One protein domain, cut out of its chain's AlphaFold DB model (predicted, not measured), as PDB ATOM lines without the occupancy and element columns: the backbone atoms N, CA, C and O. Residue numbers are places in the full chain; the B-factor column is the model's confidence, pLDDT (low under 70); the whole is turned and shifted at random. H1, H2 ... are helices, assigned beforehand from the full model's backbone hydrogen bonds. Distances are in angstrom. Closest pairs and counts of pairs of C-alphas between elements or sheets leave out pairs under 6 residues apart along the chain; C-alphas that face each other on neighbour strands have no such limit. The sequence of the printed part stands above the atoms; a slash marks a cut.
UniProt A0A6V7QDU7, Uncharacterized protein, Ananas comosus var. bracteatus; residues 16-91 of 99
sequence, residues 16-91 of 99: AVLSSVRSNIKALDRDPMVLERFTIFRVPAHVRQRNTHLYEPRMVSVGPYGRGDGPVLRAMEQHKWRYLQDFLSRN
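Overview. This is residues 16 to 91 of the 99 residues of an uncharacterized protein of Ananas comosus var. bracteatus (UniProt A0A6V7QDU7). What shape do these coordinates make? A flat, open frame: H1 and H3 make a loose L, with the start of H1 near the end of H3, while two long unnamed stretches run out from H1 to the small H2 at the far corner and back to H3. What is it built of? The printed part has 76 residues with three named helices, H1, H2 and H3 in that order, and no named strand; its class is all helix, though 35 of the 76 residues are in named elements, under half. How spread out is it? It is only just loose, close to extended, with a radius of gyration of the C-alphas of 16.6 A and spans of 44 by 36 by 14 A.

Arrangement. How does H1, residues 16 to 27, stand to H3, residues 71 to 89? They are close but not clearly touching, about perpendicular at 89 degrees; their closest C-alphas, of Val 17 and Leu 88, are 8.0 A apart. Where is H2, residues 45 to 48? It is apart from H1 and from H3. Are the helix backbones complete? Each O i to N i+4 pair in H1 is within hydrogen-bond range, and 13 of 15 in H3; H2 is too short for such a pair.

Along the chain. Where does H1 begin? C-alpha 16 is at (180.299, 103.422, 162.623), and H1 measures 16.4 A from first to last C-alpha. Where are H2 and H3? H2 measures 5.0 A from C-alpha 45 at (197.270, 85.467, 129.921); H3 measures 28.3 A and ends at C-alpha 89, (192.542, 102.953, 166.264).

Size, cuts and confidence. How large is it? The two C-alphas farthest apart, of Ala 16 and Arg 50, are 46.5 A apart. Is it cut? The printed part has no cut, and both links, of 17 and 22 residues, are long. Where is the model's confidence low? The pLDDT is under 70 in residues 28 to 39, 64 to 69 and 91.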
ATOM      1  N   ALA A  16     179.804 102.052 162.506       71.94
ATOM      2  CA  ALA A  16     180.299 103.422 162.623       71.94
ATOM      3  C   ALA A  16     181.561 103.660 161.771       71.94
ATOM      4  O   ALA A  16     181.660 104.652 161.047       71.94
ATOM      5  N   VAL A  17     182.507 102.717 161.786       75.62
ATOM      6  CA  VAL A  17     183.706 102.774 160.939       75.62
ATOM      7  C   VAL A  17     183.314 102.635 159.471       75.62
ATOM      8  O   VAL A  17     183.768 103.409 158.627       75.62
ATOM      9  N   LEU A  18     182.426 101.687 159.161       77.75
ATOM     10  CA  LEU A  18     181.966 101.442 157.797       77.75
ATOM     11  C   LEU A  18     181.260 102.675 157.209       77.75
ATOM     12  O   LEU A  18     181.500 103.052 156.059       77.75
ATOM     13  N   SER A  19     180.403 103.326 157.998       75.00
ATOM     14  CA  SER A  19     179.694 104.548 157.607       75.00
ATOM     15  C   SER A  19     180.631 105.751 157.468       75.00
ATOM     16  O   SER A  19     180.506 106.491 156.491       75.00
ATOM     17  N   SER A  20     181.622 105.896 158.353       75.56
ATOM     18  CA  SER A  20     182.654 106.940 158.262       75.56
ATOM     19  C   SER A  20     183.511 106.792 157.001       75.56
ATOM     20  O   SER A  20     183.669 107.742 156.234       75.56
ATOM     21  N   VAL A  21     183.984 105.577 156.697       78.62
ATOM     22  CA  VAL A  21     184.725 105.287 155.457       78.62
ATOM     23  C   VAL A  21     183.867 105.580 154.226       78.62
ATOM     24  O   VAL A  21     184.330 106.247 153.304       78.62
ATOM     25  N   ARG A  22     182.598 105.147 154.214       78.31
ATOM     26  CA  ARG A  22     181.660 105.446 153.117       78.31
ATOM     27  C   ARG A  22     181.450 106.950 152.932       78.31
ATOM     28  O   ARG A  22     181.397 107.407 151.795       78.31
ATOM     29  N   SER A  23     181.336 107.706 154.021       76.88
ATOM     30  CA  SER A  23     181.186 109.164 153.989       76.88
ATOM     31  C   SER A  23     182.437 109.849 153.431       76.88
ATOM     32  O   SER A  23     182.338 110.664 152.517       76.88
ATOM     33  N   ASN A  24     183.624 109.441 153.888       78.06
ATOM     34  CA  ASN A  24     184.897 109.955 153.383       78.06
ATOM     35  C   ASN A  24     185.097 109.640 151.894       78.06
ATOM     36  O   ASN A  24     185.526 110.507 151.143       78.06
ATOM     37  N   ILE A  25     184.730 108.438 151.436       77.50
ATOM     38  CA  ILE A  25     184.783 108.081 150.009       77.50
ATOM     39  C   ILE A  25     183.826 108.956 149.190       77.50
ATOM     40  O   ILE A  25     184.208 109.429 148.126       77.50
ATOM     41  N   LYS A  26     182.613 109.224 149.691       72.62
ATOM     42  CA  LYS A  26     181.671 110.148 149.039       72.62
ATOM     43  C   LYS A  26     182.198 111.583 148.990       72.62
ATOM     44  O   LYS A  26     181.960 112.276 148.014       72.62
ATOM     45  N   ALA A  27     182.928 112.026 150.011       72.50
ATOM     46  CA  ALA A  27     183.549 113.350 150.026       72.50
ATOM     47  C   ALA A  27     184.707 113.484 149.017       72.50
ATOM     48  O   ALA A  27     185.071 114.597 148.640       72.50
ATOM     49  N   LEU A  28     185.280 112.359 148.572       67.25
ATOM     50  CA  LEU A  28     186.292 112.299 147.514       67.25
ATOM     51  C   LEU A  28     185.690 112.247 146.101       67.25
ATOM     52  O   LEU A  28     186.456 112.272 145.136       67.25
ATOM     53  N   ASP A  29     184.361 112.199 145.971       64.94
ATOM     54  CA  ASP A  29     183.639 112.266 144.697       64.94
ATOM     55  C   ASP A  29     183.741 113.697 144.133       64.94
ATOM     56  O   ASP A  29     182.821 114.512 144.195       64.94
ATOM     57  N   ARG A  30     184.943 114.060 143.669       58.00
ATOM     58  CA  ARG A  30     185.142 115.219 142.800       58.00
ATOM     59  C   ARG A  30     184.550 114.914 141.431       58.00
ATOM     60  O   ARG A  30     184.563 113.768 140.996       58.00
ATOM     61  N   ASP A  31     184.105 115.988 140.778       58.09
ATOM     62  CA  ASP A  31     183.550 116.047 139.425       58.09
ATOM     63  C   ASP A  31     184.015 114.870 138.531       58.09
ATOM     64  O   ASP A  31     185.225 114.730 138.291       58.09
ATOM     65  N   PRO A  32     183.086 114.018 138.049       53.88
ATOM     66  CA  PRO A  32     183.379 112.788 137.304       53.88
ATOM     67  C   PRO A  32     184.198 112.991 136.018       53.88
ATOM     68  O   PRO A  32     184.568 112.011 135.372       53.88
ATOM     69  N   MET A  33     184.520 114.233 135.645       51.03
ATOM     70  CA  MET A  33     185.309 114.565 134.464       51.03
ATOM     71  C   MET A  33     186.834 114.355 134.605       51.03
ATOM     72  O   MET A  33     187.529 114.425 133.596       51.03
ATOM     73  N   VAL A  34     187.381 114.068 135.801       52.31
ATOM     74  CA  VAL A  34     188.843 113.823 135.986       52.31
ATOM     75  C   VAL A  34     189.167 112.505 136.705       52.31
ATOM     76  O   VAL A  34     190.332 112.141 136.852       52.31
ATOM     77  N   LEU A  35     188.163 111.717 137.100       53.38
ATOM     78  CA  LEU A  35     188.394 110.332 137.505       53.38
ATOM     79  C   LEU A  35     188.384 109.450 136.250       53.38
ATOM     80  O   LEU A  35     187.485 108.630 136.051       53.38
ATOM     81  N   GLU A  36     189.383 109.614 135.374       54.31
ATOM     82  CA  GLU A  36     189.724 108.518 134.470       54.31
ATOM     83  C   GLU A  36     189.883 107.282 135.349       54.31
ATOM     84  O   GLU A  36     190.714 107.245 136.255       54.31
ATOM     85  N   ARG A  37     188.960 106.338 135.161       58.75
ATOM     86  CA  ARG A  37     188.727 105.178 136.015       58.75
ATOM     87  C   ARG A  37     190.072 104.570 136.385       58.75
ATOM     88  O   ARG A  37     190.668 103.892 135.549       58.75
ATOM     89  N   PHE A  38     190.543 104.799 137.613       58.53
ATOM     90  CA  PHE A  38     191.750 104.157 138.119       58.53
ATOM     91  C   PHE A  38     191.497 102.653 138.104       58.53
ATOM     92  O   PHE A  38     190.843 102.085 138.978       58.53
ATOM     93  N   THR A  39     191.943 102.018 137.031       65.50
ATOM     94  CA  THR A  39     191.644 100.636 136.707       65.50
ATOM     95  C   THR A  39     192.957  99.893 136.764       65.50
ATOM     96  O   THR A  39     193.882 100.123 135.992       65.50
ATOM     97  N   ILE A  40     193.062  99.004 137.745       71.12
ATOM     98  CA  ILE A  40     194.163  98.053 137.801       71.12
ATOM     99  C   ILE A  40     193.826  96.980 136.765       71.12
ATOM    100  O   ILE A  40     192.951  96.157 136.998       71.12
ATOM    101  N   PHE A  41     194.454  96.997 135.592       75.44
ATOM    102  CA  PHE A  41     194.174  95.993 134.564       75.44
ATOM    103  C   PHE A  41     194.927  94.691 134.835       75.44
ATOM    104  O   PHE A  41     196.112  94.686 135.172       75.44
ATOM    105  N   ARG A  42     194.252  93.556 134.628       77.69
ATOM    106  CA  ARG A  42     194.921  92.254 134.617       77.69
ATOM    107  C   ARG A  42     195.680  92.095 133.304       77.69
ATOM    108  O   ARG A  42     195.095  92.197 132.230       77.69
ATOM    109  N   VAL A  43     196.966  91.776 133.401       85.00
ATOM    110  CA  VAL A  43     197.788  91.455 132.229       85.00
ATOM    111  C   VAL A  43     197.196  90.235 131.500       85.00
ATOM    112  O   VAL A  43     196.943  89.215 132.157       85.00
ATOM    113  N   PRO A  44     196.970  90.302 130.170       89.69
ATOM    114  CA  PRO A  44     196.465  89.177 129.387       89.69
ATOM    115  C   PRO A  44     197.302  87.905 129.569       89.69
ATOM    116  O   PRO A  44     198.530  87.955 129.662       89.69
ATOM    117  N   ALA A  45     196.640  86.744 129.575       87.88
ATOM    118  CA  ALA A  45     197.270  85.467 129.921       87.88
ATOM    119  C   ALA A  45     198.492  85.130 129.048       87.88
ATOM    120  O   ALA A  45     199.521  84.721 129.578       87.88
ATOM    121  N   HIS A  46     198.413  85.370 127.736       92.81
ATOM    122  CA  HIS A  46     199.508  85.087 126.803       92.81
ATOM    123  C   HIS A  46     200.760  85.948 127.057       92.81
ATOM    124  O   HIS A  46     201.874  85.499 126.805       92.81
ATOM    125  N   VAL A  47     200.598  87.172 127.578       93.19
ATOM    126  CA  VAL A  47     201.720  88.039 127.976       93.19
ATOM    127  C   VAL A  47     202.308  87.547 129.295       93.19
ATOM    128  O   VAL A  47     203.524  87.413 129.422       93.19
ATOM    129  N   ARG A  48     201.442  87.211 130.260       89.19
ATOM    130  CA  ARG A  48     201.855  86.707 131.575       89.19
ATOM    131  C   ARG A  48     202.623  85.389 131.484       89.19
ATOM    132  O   ARG A  48     203.616  85.234 132.181       89.19
ATOM    133  N   GLN A  49     202.210  84.473 130.609       90.25
ATOM    134  CA  GLN A  49     202.849  83.161 130.433       90.25
ATOM    135  C   GLN A  49     204.295  83.241 129.930       90.25
ATOM    136  O   GLN A  49     205.067  82.322 130.184       90.25
ATOM    137  N   ARG A  50     204.693  84.336 129.262       93.62
ATOM    138  CA  ARG A  50     206.087  84.524 128.824       93.62
ATOM    139  C   ARG A  50     207.052  84.648 130.000       93.62
ATOM    140  O   ARG A  50     208.195  84.226 129.887       93.62
ATOM    141  N   ASN A  51     206.602  85.244 131.105       90.00
ATOM    142  CA  ASN A  51     207.355  85.289 132.352       90.00
ATOM    143  C   ASN A  51     206.422  85.579 133.533       90.00
ATOM    144  O   ASN A  51     206.195  86.730 133.909       90.00
ATOM    145  N   THR A  52     205.891  84.516 134.131       84.62
ATOM    146  CA  THR A  52     204.897  84.605 135.203       84.62
ATOM    147  C   THR A  52     205.418  85.361 136.430       84.62
ATOM    148  O   THR A  52     204.671  86.107 137.059       84.62
ATOM    149  N   HIS A  53     206.719  85.253 136.726       84.44
ATOM    150  CA  HIS A  53     207.346  85.852 137.907       84.44
ATOM    151  C   HIS A  53     207.389  87.386 137.899       84.44
ATOM    152  O   HIS A  53     207.622  87.978 138.952       84.44
ATOM    153  N   LEU A  54     207.187  88.031 136.743       86.56
ATOM    154  CA  LEU A  54     207.107  89.494 136.636       86.56
ATOM    155  C   LEU A  54     205.730  90.044 137.020       86.56
ATOM    156  O   LEU A  54     205.603  91.225 137.324       86.56
ATOM    157  N   TYR A  55     204.701  89.196 136.989       83.44
ATOM    158  CA  TYR A  55     203.303  89.604 137.151       83.44
ATOM    159  C   TYR A  55     202.648  89.016 138.404       83.44
ATOM    160  O   TYR A  55     201.478  89.293 138.673       83.44
ATOM    161  N   GLU A  56     203.373  88.185 139.153       80.88
ATOM    162  CA  GLU A  56     202.928  87.635 140.428       80.88
ATOM    163  C   GLU A  56     203.583  88.374 141.599       80.88
ATOM    164  O   GLU A  56     204.810  88.518 141.633       80.88
ATOM    165  N   PRO A  57     202.790  88.844 142.577       83.69
ATOM    166  CA  PRO A  57     203.337  89.500 143.750       83.69
ATOM    167  C   PRO A  57     204.167  88.508 144.570       83.69
ATOM    168  O   PRO A  57     203.732  87.398 144.865       83.69
ATOM    169  N   ARG A  58     205.370  88.934 144.969       83.94
ATOM    170  CA  ARG A  58     206.306  88.107 145.747       83.94
ATOM    171  C   ARG A  58     206.094  88.170 147.254       83.94
ATOM    172  O   ARG A  58     206.680  87.364 147.956       83.94
ATOM    173  N   MET A  59     205.350  89.154 147.753       84.00
ATOM    174  CA  MET A  59     205.225  89.402 149.194       84.00
ATOM    175  C   MET A  59     203.868  90.003 149.539       84.00
ATOM    176  O   MET A  59     203.097  89.402 150.275       84.00
ATOM    177  N   VAL A  60     203.544  91.159 148.958       84.19
ATOM    178  CA  VAL A  60     202.277  91.859 149.188       84.19
ATOM    179  C   VAL A  60     201.556  92.034 147.866       84.19
ATOM    180  O   VAL A  60     202.152  92.464 146.881       84.19
ATOM    181  N   SER A  61     200.260  91.747 147.862       81.94
ATOM    182  CA  SER A  61     199.365  92.185 146.799       81.94
ATOM    183  C   SER A  61     198.603  93.438 147.214       81.94
ATOM    184  O   SER A  61     198.076  93.517 148.329       81.94
ATOM    185  N   VAL A  62     198.469  94.375 146.279       77.88
ATOM    186  CA  VAL A  62     197.620  95.557 146.413       77.88
ATOM    187  C   VAL A  62     196.551  95.511 145.324       77.88
ATOM    188  O   VAL A  62     196.857  95.392 144.140       77.88
ATOM    189  N   GLY A  63     195.287  95.599 145.733       73.75
ATOM    190  CA  GLY A  63     194.145  95.609 144.823       73.75
ATOM    191  C   GLY A  63     193.451  94.249 144.637       73.75
ATOM    192  O   GLY A  63     193.845  93.240 145.227       73.75
ATOM    193  N   PRO A  64     192.376  94.220 143.829       68.31
ATOM    194  CA  PRO A  64     191.429  93.102 143.786       68.31
ATOM    195  C   PRO A  64     191.975  91.839 143.102       68.31
ATOM    196  O   PRO A  64     191.464  90.751 143.351       68.31
ATOM    197  N   TYR A  65     193.014  91.959 142.266       64.56
ATOM    198  CA  TYR A  65     193.491  90.869 141.400       64.56
ATOM    199  C   TYR A  65     194.640  90.034 141.963       64.56
ATOM    200  O   TYR A  65     194.945  88.984 141.402       64.56
ATOM    201  N   GLY A  66     195.295  90.476 143.037       61.59
ATOM    202  CA  GLY A  66     196.391  89.718 143.646       61.59
ATOM    203  C   GLY A  66     196.003  89.051 144.964       61.59
ATOM    204  O   GLY A  66     196.869  88.755 145.782       61.59
ATOM    205  N   ARG A  67     194.709  88.787 145.181       62.66
ATOM    206  CA  ARG A  67     194.260  87.844 146.213       62.66
ATOM    207  C   ARG A  67     194.671  86.433 145.767       62.66
ATOM    208  O   ARG A  67     193.873  85.695 145.209       62.66
ATOM    209  N   GLY A  68     195.966  86.145 145.844       60.41
ATOM    210  CA  GLY A  68     196.539  84.865 145.459       60.41
ATOM    211  C   GLY A  68     196.582  83.923 146.654       60.41
ATOM    212  O   GLY A  68     196.889  84.344 147.766       60.41
ATOM    213  N   ASP A  69     196.339  82.641 146.403       62.31
ATOM    214  CA  ASP A  69     196.297  81.585 147.425       62.31
ATOM    215  C   ASP A  69     197.692  81.100 147.867       62.31
ATOM    216  O   ASP A  69     197.829  80.155 148.648       62.31
ATOM    217  N   GLY A  70     198.750  81.751 147.375       73.00
ATOM    218  CA  GLY A  70     200.135  81.408 147.672       73.00
ATOM    219  C   GLY A  70     200.484  81.611 149.157       73.00
ATOM    220  O   GLY A  70     200.109  82.637 149.735       73.00
ATOM    221  N   PRO A  71     201.268  80.705 149.779       72.81
ATOM    222  CA  PRO A  71     201.656  80.805 151.192       72.81
ATOM    223  C   PRO A  71     202.293  82.152 151.560       72.81
ATOM    224  O   PRO A  71     202.061  82.680 152.644       72.81
ATOM    225  N   VAL A  72     203.052  82.730 150.624       74.06
ATOM    226  CA  VAL A  72     203.792  83.982 150.820       74.06
ATOM    227  C   VAL A  72     202.866  85.198 150.957       74.06
ATOM    228  O   VAL A  72     203.164  86.111 151.722       74.06
ATOM    229  N   LEU A  73     201.713  85.196 150.280       82.38
ATOM    230  CA  LEU A  73     200.757  86.306 150.344       82.38
ATOM    231  C   LEU A  73     199.912  86.251 151.620       82.38
ATOM    232  O   LEU A  73     199.603  87.290 152.199       82.38
ATOM    233  N   ARG A  74     199.601  85.045 152.114       81.62
ATOM    234  CA  ARG A  74     198.779  84.837 153.319       81.62
ATOM    235  C   ARG A  74     199.370  85.500 154.565       81.62
ATOM    236  O   ARG A  74     198.632  86.101 155.343       81.62
ATOM    237  N   ALA A  75     200.690  85.423 154.732       82.81
ATOM    238  CA  ALA A  75     201.380  86.076 155.843       82.81
ATOM    239  C   ALA A  75     201.175  87.598 155.812       82.81
ATOM    240  O   ALA A  75     200.897  88.216 156.840       82.81
ATOM    241  N   MET A  76     201.252  88.208 154.628       86.25
ATOM    242  CA  MET A  76     201.057  89.648 154.483       86.25
ATOM    243  C   MET A  76     199.594  90.072 154.578       86.25
ATOM    244  O   MET A  76     199.331  91.177 155.044       86.25
ATOM    245  N   GLU A  77     198.635  89.208 154.243       84.69
ATOM    246  CA  GLU A  77     197.217  89.498 154.488       84.69
ATOM    247  C   GLU A  77     196.921  89.665 155.985       84.69
ATOM    248  O   GLU A  77     196.241  90.615 156.369       84.69
ATOM    249  N   GLN A  78     197.508  88.838 156.858       84.75
ATOM    250  CA  GLN A  78     197.384  89.025 158.312       84.75
ATOM    251  C   GLN A  78     197.965  90.370 158.774       84.75
ATOM    252  O   GLN A  78     197.375  91.064 159.602       84.75
ATOM    253  N   HIS A  79     199.106  90.774 158.208       87.94
ATOM    254  CA  HIS A  79     199.723  92.063 158.520       87.94
ATOM    255  C   HIS A  79     198.881  93.245 158.034       87.94
ATOM    256  O   HIS A  79     198.788  94.243 158.744       87.94
ATOM    257  N   LYS A  80     198.229  93.130 156.870       87.44
ATOM    258  CA  LYS A  80     197.320  94.160 156.346       87.44
ATOM    259  C   LYS A  80     196.115  94.355 157.261       87.44
ATOM    260  O   LYS A  80     195.756  95.498 157.527       87.44
ATOM    261  N   TRP A  81     195.546  93.271 157.791       86.12
ATOM    262  CA  TRP A  81     194.450  93.353 158.759       86.12
ATOM    263  C   TRP A  81     194.867  94.015 160.067       86.12
ATOM    264  O   TRP A  81     194.194  94.938 160.518       86.12
ATOM    265  N   ARG A  82     196.003  93.605 160.638       88.62
ATOM    266  CA  ARG A  82     196.526  94.224 161.863       88.62
ATOM    267  C   ARG A  82     196.829  95.709 161.664       88.62
ATOM    268  O   ARG A  82     196.414  96.530 162.468       88.62
ATOM    269  N   TYR A  83     197.472  96.061 160.551       88.12
ATOM    270  CA  TYR A  83     197.732  97.458 160.219       88.12
ATOM    271  C   TYR A  83     196.440  98.261 160.049       88.12
ATOM    272  O   TYR A  83     196.370  99.394 160.512       88.12
ATOM    273  N   LEU A  84     195.412  97.695 159.406       84.88
ATOM    274  CA  LEU A  84     194.115  98.354 159.272       84.88
ATOM    275  C   LEU A  84     193.486  98.619 160.645       84.88
ATOM    276  O   LEU A  84     193.028  99.730 160.887       84.88
ATOM    277  N   GLN A  85     193.509  97.639 161.548       84.94
ATOM    278  CA  GLN A  85     193.014  97.809 162.915       84.94
ATOM    279  C   GLN A  85     193.771  98.921 163.656       84.94
ATOM    280  O   GLN A  85     193.149  99.828 164.213       84.94
ATOM    281  N   ASP A  86     195.105  98.900 163.610       85.81
ATOM    282  CA  ASP A  86     195.948  99.930 164.224       85.81
ATOM    283  C   ASP A  86     195.681 101.313 163.614       85.81
ATOM    284  O   ASP A  86     195.628 102.318 164.319       85.81
ATOM    285  N   PHE A  87     195.511 101.378 162.293       84.94
ATOM    286  CA  PHE A  87     195.227 102.610 161.567       84.94
ATOM    287  C   PHE A  87     193.880 103.212 161.974       84.94
ATOM    288  O   PHE A  87     193.800 104.413 162.232       84.94
ATOM    289  N   LEU A  88     192.842 102.381 162.077       79.75
ATOM    290  CA  LEU A  88     191.521 102.799 162.544       79.75
ATOM    291  C   LEU A  88     191.564 103.258 164.009       79.75
ATOM    292  O   LEU A  88     190.937 104.253 164.354       79.75
ATOM    293  N   SER A  89     192.382 102.611 164.842       80.19
ATOM    294  CA  SER A  89     192.542 102.953 166.264       80.19
ATOM    295  C   SER A  89     193.253 104.293 166.501       80.19
ATOM    296  O   SER A  89     193.084 104.904 167.553       80.19
ATOM    297  N   ARG A  90     194.049 104.779 165.536       82.25
ATOM    298  CA  ARG A  90     194.749 106.079 165.625       82.25
ATOM    299  C   ARG A  90     193.819 107.281 165.515       82.25
ATOM    300  O   ARG A  90     194.200 108.361 165.952       82.25
ATOM    301  N   ASN A  91     192.631 107.098 164.944       65.56
ATOM    302  CA  ASN A  91     191.598 108.123 164.886       65.56
ATOM    303  C   ASN A  91     190.417 107.667 165.746       65.56
ATOM    304  O   ASN A  91     189.410 107.225 165.189       65.56
TER     305      ASN A  91